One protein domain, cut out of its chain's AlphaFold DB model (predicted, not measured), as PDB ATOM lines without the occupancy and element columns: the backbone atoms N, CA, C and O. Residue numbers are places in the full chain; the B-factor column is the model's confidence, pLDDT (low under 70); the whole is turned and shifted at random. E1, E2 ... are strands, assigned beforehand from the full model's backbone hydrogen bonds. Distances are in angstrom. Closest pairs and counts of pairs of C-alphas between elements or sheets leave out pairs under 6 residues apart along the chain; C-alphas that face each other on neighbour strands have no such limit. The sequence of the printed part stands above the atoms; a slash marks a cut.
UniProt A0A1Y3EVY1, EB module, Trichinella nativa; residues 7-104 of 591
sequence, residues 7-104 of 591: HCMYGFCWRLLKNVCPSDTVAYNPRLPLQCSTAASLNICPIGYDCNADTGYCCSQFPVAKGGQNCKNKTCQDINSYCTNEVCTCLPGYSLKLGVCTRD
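This is residues 7 to 104 of the 591 residues of the protein "EB module" of Trichinella nativa (UniProt A0A1Y3EVY1). There is little regular structure here: four small strand hairpins strung on loops, E5-E6 close to E7-E8, E3-E4 among loops, and residues 8 to 14, of which 12 to 14 belong to E2, sticking out. The 98 printed residues hold eight named strands, E1 to E8 in chain order, in four antiparallel two-strand sheets; the class is all strand, with 29 residues in named elements. The whole is only just compact, close to loose, with radius of gyration 14.7 A and spans of 41 by 40 by 22 A.

Start at the hairpin of E5, residues 81 to 84, and E6, residues 87 to 90: N 82 and O 89 are 2.8 A apart, within hydrogen-bond range. In the hairpin of E7, residues 94 to 97, and E8, residues 100 to 103, find N 95 and O 102 at 2.9 A. The closest C-alphas of E6 and E8, Cys 90 and Cys 101, are 5.5 A apart. In the hairpin of E3, residues 49 to 51, and E4, residues 58 to 60, N 50 and O 59 are 2.9 A apart. The hairpin of E1, residues 7 to 9, and E2, residues 12 to 15, has N 9 and O 12 at 2.9 A and is apart from E3 to E8.

Find C-alpha 7, where E1 begins, at (114.593, 101.681, 213.739); E8 runs 9.8 A to C-alpha 103 at (94.535, 116.569, 215.859).

The C-alphas farthest apart, Gly 11 and Ser 41, are 42.5 A apart. The printed part has no cut; the links E2 to E3 and E4 to E5 are long. Confidence is under 70 in 28 residues, among them 7 to 19.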
ATOM      1  N   HIS A   7     114.295 100.290 214.074       51.03
ATOM      2  CA  HIS A   7     114.593 101.681 213.739       51.03
ATOM      3  C   HIS A   7     114.875 102.494 215.006       51.03
ATOM      4  O   HIS A   7     114.053 102.531 215.920       51.03
ATOM      5  N   CYS A   8     116.022 103.177 215.062       45.06
ATOM      6  CA  CYS A   8     116.326 104.087 216.165       45.06
ATOM      7  C   CYS A   8     115.445 105.343 216.074       45.06
ATOM      8  O   CYS A   8     115.514 106.074 215.084       45.06
ATOM      9  N   MET A   9     114.636 105.613 217.099       35.88
ATOM     10  CA  MET A   9     113.826 106.830 217.193       35.88
ATOM     11  C   MET A   9     113.667 107.243 218.661       35.88
ATOM     12  O   MET A   9     113.389 106.413 219.525       35.88
ATOM     13  N   TYR A  10     113.889 108.527 218.957       42.59
ATOM     14  CA  TYR A  10     113.947 109.075 220.326       42.59
ATOM     15  C   TYR A  10     114.945 108.370 221.273       42.59
ATOM     16  O   TYR A  10     114.748 108.369 222.482       42.59
ATOM     17  N   GLY A  11     116.013 107.769 220.733       40.94
ATOM     18  CA  GLY A  11     117.021 107.034 221.511       40.94
ATOM     19  C   GLY A  11     116.692 105.559 221.775       40.94
ATOM     20  O   GLY A  11     117.521 104.854 222.344       40.94
ATOM     21  N   PHE A  12     115.531 105.071 221.326       38.81
ATOM     22  CA  PHE A  12     115.102 103.680 221.496       38.81
ATOM     23  C   PHE A  12     115.059 102.927 220.168       38.81
ATOM     24  O   PHE A  12     114.861 103.522 219.109       38.81
ATOM     25  N   CYS A  13     115.225 101.607 220.233       50.91
ATOM     26  CA  CYS A  13     115.157 100.717 219.081       50.91
ATOM     27  C   CYS A  13     113.723 100.216 218.898       50.91
ATOM     28  O   CYS A  13     113.238  99.373 219.648       50.91
ATOM     29  N   TRP A  14     113.021 100.768 217.909       45.03
ATOM     30  CA  TRP A  14     111.635 100.421 217.615       45.03
ATOM     31  C   TRP A  14     111.590  99.265 216.619       45.03
ATOM     32  O   TRP A  14     111.792  99.455 215.414       45.03
ATOM     33  N   ARG A  15     111.263  98.067 217.108       53.91
ATOM     34  CA  ARG A  15     110.817  96.967 216.250       53.91
ATOM     35  C   ARG A  15     109.418  97.288 215.733       53.91
ATOM     36  O   ARG A  15     108.430  97.135 216.446       53.91
ATOM     37  N   LEU A  16     109.325  97.738 214.482       49.09
ATOM     38  CA  LEU A  16     108.036  97.815 213.799       49.09
ATOM     39  C   LEU A  16     107.468  96.398 213.682       49.09
ATOM     40  O   LEU A  16     108.045  95.564 212.982       49.09
ATOM     41  N   LEU A  17     106.322  96.149 214.322       53.81
ATOM     42  CA  LEU A  17     105.522  94.935 214.155       53.81
ATOM     43  C   LEU A  17     104.895  94.901 212.749       53.81
ATOM     44  O   LEU A  17     103.699  95.115 212.552       53.81
ATOM     45  N   LYS A  18     105.737  94.676 211.739       51.66
ATOM     46  CA  LYS A  18     105.317  94.408 210.362       51.66
ATOM     47  C   LYS A  18     104.605  93.051 210.344       51.66
ATOM     48  O   LYS A  18     105.096  92.093 210.934       51.66
ATOM     49  N   ASN A  19     103.482  92.974 209.632       60.03
ATOM     50  CA  ASN A  19     102.738  91.740 209.345       60.03
ATOM     51  C   ASN A  19     101.995  91.096 210.546       60.03
ATOM     52  O   ASN A  19     101.819  89.884 210.570       60.03
ATOM     53  N   VAL A  20     101.502  91.887 211.516       72.25
ATOM     54  CA  VAL A  20     100.555  91.399 212.560       72.25
ATOM     55  C   VAL A  20      99.240  90.893 211.953       72.25
ATOM     56  O   VAL A  20      98.604  89.992 212.495       72.25
ATOM     57  N   CYS A  21      98.844  91.478 210.824       76.69
ATOM     58  CA  CYS A  21      97.660  91.119 210.058       76.69
ATOM     59  C   CYS A  21      98.042  90.861 208.590       76.69
ATOM     60  O   CYS A  21      99.081  91.363 208.142       76.69
ATOM     61  N   PRO A  22      97.218  90.109 207.833       79.50
ATOM     62  CA  PRO A  22      97.400  89.907 206.399       79.50
ATOM     63  C   PRO A  22      97.532  91.219 205.619       79.50
ATOM     64  O   PRO A  22      96.976  92.248 206.015       79.50
ATOM     65  N   SER A  23      98.213  91.162 204.470       63.38
ATOM     66  CA  SER A  23      98.298  92.278 203.523       63.38
ATOM     67  C   SER A  23      96.929  92.924 203.286       63.38
ATOM     68  O   SER A  23      95.913  92.242 203.196       63.38
ATOM     69  N   ASP A  24      96.930  94.252 203.206       72.50
ATOM     70  CA  ASP A  24      95.761  95.133 203.110       72.50
ATOM     71  C   ASP A  24      94.846  95.232 204.352       72.50
ATOM     72  O   ASP A  24      93.978  96.103 204.357       72.50
ATOM     73  N   THR A  25      95.051  94.461 205.429       79.25
ATOM     74  CA  THR A  25      94.288  94.573 206.700       79.25
ATOM     75  C   THR A  25      95.128  95.158 207.847       79.25
ATOM     76  O   THR A  25      96.356  95.214 207.763       79.25
ATOM     77  N   VAL A  26      94.489  95.632 208.926       77.81
ATOM     78  CA  VAL A  26      95.181  96.207 210.105       77.81
ATOM     79  C   VAL A  26      94.647  95.668 211.426       77.81
ATOM     80  O   VAL A  26      93.490  95.265 211.516       77.81
ATOM     81  N   ALA A  27      95.481  95.706 212.467       76.75
ATOM     82  CA  ALA A  27      95.065  95.362 213.823       76.75
ATOM     83  C   ALA A  27      94.144  96.442 214.417       76.75
ATOM     84  O   ALA A  27      94.349  97.630 214.156       76.75
ATOM     85  N   TYR A  28      93.193  96.033 215.267       70.81
ATOM     86  CA  TYR A  28      92.209  96.905 215.936       70.81
ATOM     87  C   TYR A  28      92.812  98.165 216.582       70.81
ATOM     88  O   TYR A  28      92.238  99.249 216.513       70.81
ATOM     89  N   ASN A  29      94.008  98.036 217.158       66.00
ATOM     90  CA  ASN A  29      94.832  99.158 217.582       66.00
ATOM     91  C   ASN A  29      96.272  98.910 217.090       66.00
ATOM     92  O   ASN A  29      96.951  98.041 217.632       66.00
ATOM     93  N   PRO A  30      96.781  99.646 216.085       57.94
ATOM     94  CA  PRO A  30      98.116  99.406 215.532       57.94
ATOM     95  C   PRO A  30      99.270  99.875 216.438       57.94
ATOM     96  O   PRO A  30     100.429  99.677 216.076       57.94
ATOM     97  N   ARG A  31      98.990 100.498 217.596       54.25
ATOM     98  CA  ARG A  31      99.997 100.816 218.629       54.25
ATOM     99  C   ARG A  31     100.082  99.743 219.715       54.25
ATOM    100  O   ARG A  31     101.173  99.477 220.204       54.25
ATOM    101  N   LEU A  32      98.950  99.134 220.063       59.62
ATOM    102  CA  LEU A  32      98.849  98.020 221.009       59.62
ATOM    103  C   LEU A  32      97.816  97.007 220.478       59.62
ATOM    104  O   LEU A  32      96.633  97.116 220.806       59.62
ATOM    105  N   PRO A  33      98.226  96.070 219.600       67.75
ATOM    106  CA  PRO A  33      97.309  95.126 218.967       67.75
ATOM    107  C   PRO A  33      96.554  94.261 219.983       67.75
ATOM    108  O   PRO A  33      97.163  93.563 220.791       67.75
ATOM    109  N   LEU A  34      95.219  94.287 219.918       72.81
ATOM    110  CA  LEU A  34      94.358  93.475 220.779       72.81
ATOM    111  C   LEU A  34      94.531  91.987 220.448       72.81
ATOM    112  O   LEU A  34      94.266  91.573 219.317       72.81
ATOM    113  N   GLN A  35      94.964  91.203 221.436       76.69
ATOM    114  CA  GLN A  35      95.064  89.749 221.331       76.69
ATOM    115  C   GLN A  35      93.694  89.072 221.431       76.69
ATOM    116  O   GLN A  35      92.760  89.586 222.048       76.69
ATOM    117  N   CYS A  36      93.586  87.896 220.824       74.38
ATOM    118  CA  CYS A  36      92.378  87.087 220.778       74.38
ATOM    119  C   CYS A  36      92.726  85.594 220.714       74.38
ATOM    120  O   CYS A  36      93.852  85.211 220.403       74.38
ATOM    121  N   SER A  37      91.744  84.737 220.991       76.88
ATOM    122  CA  SER A  37      91.889  83.288 220.863       76.88
ATOM    123  C   SER A  37      90.676  82.701 220.157       76.88
ATOM    124  O   SER A  37      89.545  82.890 220.599       76.88
ATOM    125  N   THR A  38      90.919  81.941 219.092       66.75
ATOM    126  CA  THR A  38      89.897  81.160 218.376       66.75
ATOM    127  C   THR A  38      89.394  79.952 219.175       66.75
ATOM    128  O   THR A  38      88.419  79.322 218.775       66.75
ATOM    129  N   ALA A  39      90.028  79.637 220.312       66.12
ATOM    130  CA  ALA A  39      89.593  78.605 221.253       66.12
ATOM    131  C   ALA A  39      88.721  79.150 222.406       66.12
ATOM    132  O   ALA A  39      88.264  78.372 223.242       66.12
ATOM    133  N   ALA A  40      88.491  80.466 222.481       58.00
ATOM    134  CA  ALA A  40      87.595  81.064 223.468       58.00
ATOM    135  C   ALA A  40      86.137  81.044 222.978       58.00
ATOM    136  O   ALA A  40      85.850  81.404 221.841       58.00
ATOM    137  N   SER A  41      85.192  80.703 223.860       53.12
ATOM    138  CA  SER A  41      83.749  80.602 223.552       53.12
ATOM    139  C   SER A  41      83.047  81.937 223.236       53.12
ATOM    140  O   SER A  41      81.826  81.977 223.103       53.12
ATOM    141  N   LEU A  42      83.800  83.036 223.170       51.53
ATOM    142  CA  LEU A  42      83.350  84.413 222.978       51.53
ATOM    143  C   LEU A  42      84.327  85.106 222.023       51.53
ATOM    144  O   LEU A  42      85.532  85.109 222.272       51.53
ATOM    145  N   ASN A  43      83.815  85.737 220.964       57.00
ATOM    146  CA  ASN A  43      84.634  86.593 220.105       57.00
ATOM    147  C   ASN A  43      85.052  87.847 220.885       57.00
ATOM    148  O   ASN A  43      84.244  88.741 221.116       57.00
ATOM    149  N   ILE A  44      86.329  87.902 221.271       69.25
ATOM    150  CA  ILE A  44      86.936  89.033 221.997       69.25
ATOM    151  C   ILE A  44      87.132  90.253 221.068       69.25
ATOM    152  O   ILE A  44      87.285  91.381 221.531       69.25
ATOM    153  N   CYS A  45      87.102  90.048 219.746       75.62
ATOM    154  CA  CYS A  45      87.320  91.111 218.770       75.62
ATOM    155  C   CYS A  45      86.097  92.037 218.598       75.62
ATOM    156  O   CYS A  45      84.979  91.549 218.416       75.62
ATOM    157  N   PRO A  46      86.293  93.372 218.611       75.00
ATOM    158  CA  PRO A  46      85.238  94.348 218.344       75.00
ATOM    159  C   PRO A  46      84.618  94.231 216.946       75.00
ATOM    160  O   PRO A  46      85.244  93.760 215.999       75.00
ATOM    161  N   ILE A  47      83.389  94.730 216.802       64.19
ATOM    162  CA  ILE A  47      82.611  94.679 215.554       64.19
ATOM    163  C   ILE A  47      83.420  95.275 214.384       64.19
ATOM    164  O   ILE A  47      83.907  96.402 214.468       64.19
ATOM    165  N   GLY A  48      83.545  94.518 213.288       68.38
ATOM    166  CA  GLY A  48      84.376  94.872 212.130       68.38
ATOM    167  C   GLY A  48      85.795  94.286 212.154       68.38
ATOM    168  O   GLY A  48      86.562  94.531 211.218       68.38
ATOM    169  N   TYR A  49      86.148  93.514 213.187       81.06
ATOM    170  CA  TYR A  49      87.440  92.847 213.342       81.06
ATOM    171  C   TYR A  49      87.248  91.364 213.683       81.06
ATOM    172  O   TYR A  49      86.477  91.027 214.577       81.06
ATOM    173  N   ASP A  50      87.991  90.494 213.002       84.44
ATOM    174  CA  ASP A  50      88.025  89.050 213.255       84.44
ATOM    175  C   ASP A  50      89.349  88.652 213.912       84.44
ATOM    176  O   ASP A  50      90.378  89.312 213.742       84.44
ATOM    177  N   CYS A  51      89.341  87.544 214.652       82.75
ATOM    178  CA  CYS A  51      90.561  87.002 215.233       82.75
ATOM    179  C   CYS A  51      91.410  86.315 214.156       82.75
ATOM    180  O   CYS A  51      90.994  85.302 213.590       82.75
ATOM    181  N   ASN A  52      92.609  86.833 213.882       83.06
ATOM    182  CA  ASN A  52      93.558  86.143 213.018       83.06
ATOM    183  C   ASN A  52      94.129  84.917 213.752       83.06
ATOM    184  O   ASN A  52      94.762  85.050 214.799       83.06
ATOM    185  N   ALA A  53      93.907  83.728 213.190       75.56
ATOM    186  CA  ALA A  53      94.303  82.461 213.800       75.56
ATOM    187  C   ALA A  53      95.821  82.191 213.762       75.56
ATOM    188  O   ALA A  53      96.308  81.417 214.583       75.56
ATOM    189  N   ASP A  54      96.557  82.817 212.840       76.06
ATOM    190  CA  ASP A  54      98.002  82.617 212.663       76.06
ATOM    191  C   ASP A  54      98.827  83.485 213.628       76.06
ATOM    192  O   ASP A  54      99.897  83.078 214.080       76.06
ATOM    193  N   THR A  55      98.342  84.694 213.938       76.94
ATOM    194  CA  THR A  55      99.051  85.684 214.763       76.94
ATOM    195  C   THR A  55      98.434  85.891 216.146       76.94
ATOM    196  O   THR A  55      99.135  86.353 217.045       76.94
ATOM    197  N   GLY A  56      97.158  85.538 216.348       80.19
ATOM    198  CA  GLY A  56      96.451  85.704 217.624       80.19
ATOM    199  C   GLY A  56      95.986  87.135 217.911       80.19
ATOM    200  O   GLY A  56      95.833  87.498 219.076       80.19
ATOM    201  N   TYR A  57      95.776  87.961 216.878       82.81
ATOM    202  CA  TYR A  57      95.358  89.365 217.008       82.81
ATOM    203  C   TYR A  57      94.076  89.688 216.229       82.81
ATOM    204  O   TYR A  57      93.807  89.118 215.171       82.81
ATOM    205  N   CYS A  58      93.299  90.652 216.728       83.62
ATOM    206  CA  CYS A  58      92.096  91.146 216.061       83.62
ATOM    207  C   CYS A  58      92.446  92.024 214.850       83.62
ATOM    208  O   CYS A  58      92.913  93.155 215.016       83.62
ATOM    209  N   CYS A  59      92.181  91.522 213.646       85.88
ATOM    210  CA  CYS A  59      92.476  92.155 212.360       85.88
ATOM    211  C   CYS A  59      91.190  92.590 211.641       85.88
ATOM    212  O   CYS A  59      90.144  91.964 211.792       85.88
ATOM    213  N   SER A  60      91.244  93.675 210.867       82.25
ATOM    214  CA  SER A  60      90.065  94.243 210.203       82.25
ATOM    215  C   SER A  60      89.450  93.265 209.193       82.25
ATOM    216  O   SER A  60      90.142  92.782 208.300       82.25
ATOM    217  N   GLN A  61      88.135  93.030 209.293       77.56
ATOM    218  CA  GLN A  61      87.368  92.155 208.384       77.56
ATOM    219  C   GLN A  61      87.452  92.593 206.914       77.56
ATOM    220  O   GLN A  61      87.302  91.787 205.997       77.56
ATOM    221  N   PHE A  62      87.691  93.885 206.693       79.56
ATOM    222  CA  PHE A  62      87.805  94.497 205.378       79.56
ATOM    223  C   PHE A  62      89.203  95.097 205.167       79.56
ATOM    224  O   PHE A  62      89.858  95.490 206.143       79.56
ATOM    225  N   PRO A  63      89.657  95.227 203.905       79.88
ATOM    226  CA  PRO A  63      90.887  95.942 203.579       79.88
ATOM    227  C   PRO A  63      90.833  97.402 204.040       79.88
ATOM    228  O   PRO A  63      89.748  97.969 204.169       79.88
ATOM    229  N   VAL A  64      91.981  98.059 204.219       80.25
ATOM    230  CA  VAL A  64      92.005  99.454 204.680       80.25
ATOM    231  C   VAL A  64      91.997 100.513 203.579       80.25
ATOM    232  O   VAL A  64      92.428 100.302 202.436       80.25
ATOM    233  N   ALA A  65      91.501 101.690 203.958       83.75
ATOM    234  CA  ALA A  65      91.587 102.953 203.235       83.75
ATOM    235  C   ALA A  65      92.245 104.024 204.125       83.75
ATOM    236  O   ALA A  65      91.951 104.117 205.318       83.75
ATOM    237  N   LYS A  66      93.135 104.846 203.556       85.56
ATOM    238  CA  LYS A  66      93.700 106.020 204.249       85.56
ATOM    239  C   LYS A  66      92.683 107.158 204.317       85.56
ATOM    240  O   LYS A  66      91.708 107.168 203.565       85.56
ATOM    241  N   GLY A  67      92.928 108.152 205.170       85.75
ATOM    242  CA  GLY A  67      92.106 109.359 205.198       85.75
ATOM    243  C   GLY A  67      92.037 110.019 203.813       85.75
ATOM    244  O   GLY A  67      93.041 110.093 203.100       85.75
ATOM    245  N   GLY A  68      90.841 110.440 203.403       85.00
ATOM    246  CA  GLY A  68      90.548 110.966 202.066       85.00
ATOM    247  C   GLY A  68      90.422 109.915 200.953       85.00
ATOM    248  O   GLY A  68      90.104 110.282 199.825       85.00
ATOM    249  N   GLN A  69      90.641 108.624 201.229       90.62
ATOM    250  CA  GLN A  69      90.408 107.544 200.262       90.62
ATOM    251  C   GLN A  69      89.004 106.947 200.399       90.62
ATOM    252  O   GLN A  69      88.347 107.077 201.435       90.62
ATOM    253  N   ASN A  70      88.552 106.269 199.341       89.12
ATOM    254  CA  ASN A  70      87.249 105.615 199.325       89.12
ATOM    255  C   ASN A  70      87.214 104.402 200.278       89.12
ATOM    256  O   ASN A  70      88.107 103.551 200.236       89.12
ATOM    257  N   CYS A  71      86.171 104.329 201.107       87.31
ATOM    258  CA  CYS A  71      85.957 103.303 202.130       87.31
ATOM    259  C   CYS A  71      84.800 102.331 201.822       87.31
ATOM    260  O   CYS A  71      84.337 101.605 202.700       87.31
ATOM    261  N   LYS A  72      84.321 102.284 200.572       84.62
ATOM    262  CA  LYS A  72      83.300 101.320 200.140       84.62
ATOM    263  C   LYS A  72      83.869  99.901 200.288       84.62
ATOM    264  O   LYS A  72      84.821  99.540 199.599       84.62
ATOM    265  N   ASN A  73      83.301  99.116 201.202       82.31
ATOM    266  CA  ASN A  73      83.802  97.800 201.627       82.31
ATOM    267  C   ASN A  73      85.247  97.830 202.180       82.31
ATOM    268  O   ASN A  73      86.025  96.909 201.927       82.31
ATOM    269  N   LYS A  74      85.613  98.893 202.912       81.44
ATOM    270  CA  LYS A  74      86.930  99.055 203.543       81.44
ATOM    271  C   LYS A  74      86.847  99.733 204.912       81.44
ATOM    272  O   LYS A  74      86.082 100.677 205.094       81.44
ATOM    273  N   THR A  75      87.700  99.317 205.843       79.31
ATOM    274  CA  THR A  75      87.853  99.975 207.152       79.31
ATOM    275  C   THR A  75      88.802 101.171 207.030       79.31
ATOM    276  O   THR A  75      89.774 101.131 206.275       79.31
ATOM    277  N   CYS A  76      88.556 102.262 207.754       82.50
ATOM    278  CA  CYS A  76      89.482 103.396 207.746       82.50
ATOM    279  C   CYS A  76      90.723 103.103 208.602       82.50
ATOM    280  O   CYS A  76      90.605 102.607 209.718       82.50
ATOM    281  N   GLN A  77      91.916 103.387 208.068       81.44
ATOM    282  CA  GLN A  77      93.193 103.023 208.697       81.44
ATOM    283  C   GLN A  77      93.498 103.827 209.972       81.44
ATOM    284  O   GLN A  77      94.237 103.354 210.834       81.44
ATOM    285  N   ASP A  78      92.980 105.051 210.077       78.62
ATOM    286  CA  ASP A  78      93.222 105.930 211.219       78.62
ATOM    287  C   ASP A  78      92.077 105.822 212.229       78.62
ATOM    288  O   ASP A  78      90.916 106.037 211.877       78.62
ATOM    289  N   ILE A  79      92.407 105.545 213.492       75.88
ATOM    290  CA  ILE A  79      91.448 105.470 214.605       75.88
ATOM    291  C   ILE A  79      90.690 106.793 214.828       75.88
ATOM    292  O   ILE A  79      89.580 106.790 215.352       75.88
ATOM    293  N   ASN A  80      91.248 107.919 214.373       80.62
ATOM    294  CA  ASN A  80      90.625 109.243 214.424       80.62
ATOM    295  C   ASN A  80      89.843 109.566 213.137       80.62
ATOM    296  O   ASN A  80      89.683 110.737 212.780       80.62
ATOM    297  N   SER A  81      89.386 108.545 212.407       86.06
ATOM    298  CA  SER A  81      88.631 108.684 211.161       86.06
ATOM    299  C   SER A  81      87.466 107.702 211.070       86.06
ATOM    300  O   SER A  81      87.497 106.613 211.637       86.06
ATOM    301  N   TYR A  82      86.429 108.094 210.335       84.88
ATOM    302  CA  TYR A  82      85.214 107.317 210.129       84.88
ATOM    303  C   TYR A  82      84.822 107.311 208.650       84.88
ATOM    304  O   TYR A  82      85.070 108.267 207.910       84.88
ATOM    305  N   CYS A  83      84.215 106.212 208.201       86.12
ATOM    306  CA  CYS A  83      83.714 106.101 206.837       86.12
ATOM    307  C   CYS A  83      82.390 106.869 206.714       86.12
ATOM    308  O   CYS A  83      81.408 106.523 207.370       86.12
ATOM    309  N   THR A  84      82.350 107.907 205.879       88.06
ATOM    310  CA  THR A  84      81.135 108.692 205.610       88.06
ATOM    311  C   THR A  84      81.108 109.132 204.152       88.06
ATOM    312  O   THR A  84      82.144 109.465 203.584       88.06
ATOM    313  N   ASN A  85      79.938 109.076 203.506       87.06
ATOM    314  CA  ASN A  85      79.787 109.299 202.058       87.06
ATOM    315  C   ASN A  85      80.791 108.487 201.207       87.06
ATOM    316  O   ASN A  85      81.316 108.969 200.206       87.06
ATOM    317  N   GLU A  86      81.080 107.255 201.639       89.31
ATOM    318  CA  GLU A  86      82.099 106.361 201.070       89.31
ATOM    319  C   GLU A  86      83.541 106.905 201.083       89.31
ATOM    320  O   GLU A  86      84.381 106.372 200.363       89.31
ATOM    321  N   VAL A  87      83.877 107.897 201.916       91.44
ATOM    322  CA  VAL A  87      85.244 108.423 202.102       91.44
ATOM    323  C   VAL A  87      85.653 108.406 203.581       91.44
ATOM    324  O   VAL A  87      84.879 108.788 204.460       91.44
ATOM    325  N   CYS A  88      86.893 107.996 203.873       89.75
ATOM    326  CA  CYS A  88      87.453 108.097 205.225       89.75
ATOM    327  C   CYS A  88      87.678 109.562 205.610       89.75
ATOM    328  O   CYS A  88      88.613 110.203 205.127       89.75
ATOM    329  N   THR A  89      86.828 110.080 206.489       89.50
ATOM    330  CA  THR A  89      86.849 111.471 206.958       89.50
ATOM    331  C   THR A  89      87.325 111.510 208.404       89.50
ATOM    332  O   THR A  89      87.005 110.619 209.188       89.50
ATOM    333  N   CYS A  90      88.111 112.517 208.771       87.12
ATOM    334  CA  CYS A  90      88.593 112.662 210.142       87.12
ATOM    335  C   CYS A  90      87.456 113.037 211.105       87.12
ATOM    336  O   CYS A  90      86.507 113.721 210.720       87.12
ATOM    337  N   LEU A  91      87.553 112.589 212.359       82.06
ATOM    338  CA  LEU A  91      86.640 112.994 213.429       82.06
ATOM    339  C   LEU A  91      86.739 114.512 213.695       82.06
ATOM    340  O   LEU A  91      87.785 115.111 213.432       82.06
ATOM    341  N   PRO A  92      85.691 115.152 214.250       75.44
ATOM    342  CA  PRO A  92      85.752 116.554 214.659       75.44
ATOM    343  C   PRO A  92      86.975 116.851 215.543       75.44
ATOM    344  O   PRO A  92      87.279 116.098 216.468       75.44
ATOM    345  N   GLY A  93      87.688 117.940 215.243       70.00
ATOM    346  CA  GLY A  93      88.962 118.289 215.888       70.00
ATOM    347  C   GLY A  93      90.209 117.647 215.262       70.00
ATOM    348  O   GLY A  93      91.308 117.849 215.775       70.00
ATOM    349  N   TYR A  94      90.074 116.897 214.163       83.25
ATOM    350  CA  TYR A  94      91.195 116.322 213.412       83.25
ATOM    351  C   TYR A  94      91.153 116.735 211.934       83.25
ATOM    352  O   TYR A  94      90.137 116.558 211.263       83.25
ATOM    353  N   SER A  95      92.287 117.188 211.394       85.75
ATOM    354  CA  SER A  95      92.471 117.446 209.960       85.75
ATOM    355  C   SER A  95      93.260 116.345 209.279       85.75
ATOM    356  O   SER A  95      94.258 115.829 209.801       85.75
ATOM    357  N   LEU A  96      92.862 116.074 208.039       86.50
ATOM    358  CA  LEU A  96      93.566 115.182 207.137       86.50
ATOM    359  C   LEU A  96      94.882 115.816 206.668       86.50
ATOM    360  O   LEU A  96      94.879 116.748 205.865       86.50
ATOM    361  N   LYS A  97      96.014 115.280 207.125       87.00
ATOM    362  CA  LYS A  97      97.357 115.693 206.701       87.00
ATOM    363  C   LYS A  97      98.125 114.453 206.237       87.00
ATOM    364  O   LYS A  97      98.261 113.484 206.975       87.00
ATOM    365  N   LEU A  98      98.577 114.450 204.978       82.31
ATOM    366  CA  LEU A  98      99.313 113.338 204.339       82.31
ATOM    367  C   LEU A  98      98.617 111.951 204.403       82.31
ATOM    368  O   LEU A  98      99.281 110.914 204.412       82.31
ATOM    369  N   GLY A  99      97.279 111.913 204.423       80.44
ATOM    370  CA  GLY A  99      96.499 110.665 204.505       80.44
ATOM    371  C   GLY A  99      96.235 110.157 205.931       80.44
ATOM    372  O   GLY A  99      95.640 109.090 206.087       80.44
ATOM    373  N   VAL A 100      96.666 110.909 206.949       83.00
ATOM    374  CA  VAL A 100      96.536 110.623 208.388       83.00
ATOM    375  C   VAL A 100      95.680 111.715 209.040       83.00
ATOM    376  O   VAL A 100      95.752 112.882 208.646       83.00
ATOM    377  N   CYS A 101      94.867 111.364 210.032       83.25
ATOM    378  CA  CYS A 101      94.045 112.306 210.781       83.25
ATOM    379  C   CYS A 101      94.825 112.830 211.988       83.25
ATOM    380  O   CYS A 101      95.003 112.169 213.007       83.25
ATOM    381  N   THR A 102      95.319 114.054 211.849       85.19
ATOM    382  CA  THR A 102      96.120 114.748 212.866       85.19
ATOM    383  C   THR A 102      95.230 115.673 213.683       85.19
ATOM    384  O   THR A 102      94.469 116.434 213.085       85.19
ATOM    385  N   ARG A 103      95.315 115.640 215.023       82.19
ATOM    386  CA  ARG A 103      94.535 116.569 215.859       82.19
ATOM    387  C   ARG A 103      94.945 117.998 215.522       82.19
ATOM    388  O   ARG A 103      96.140 118.290 215.442       82.19
ATOM    389  N   ASP A 104      93.963 118.859 215.307       77.12
ATOM    390  CA  ASP A 104      94.192 120.292 215.200       77.12
ATOM    391  C   ASP A 104      94.207 120.916 216.590       77.12
ATOM    392  O   ASP A 104      93.566 120.439 217.525       77.12
TER     393      ASP A 104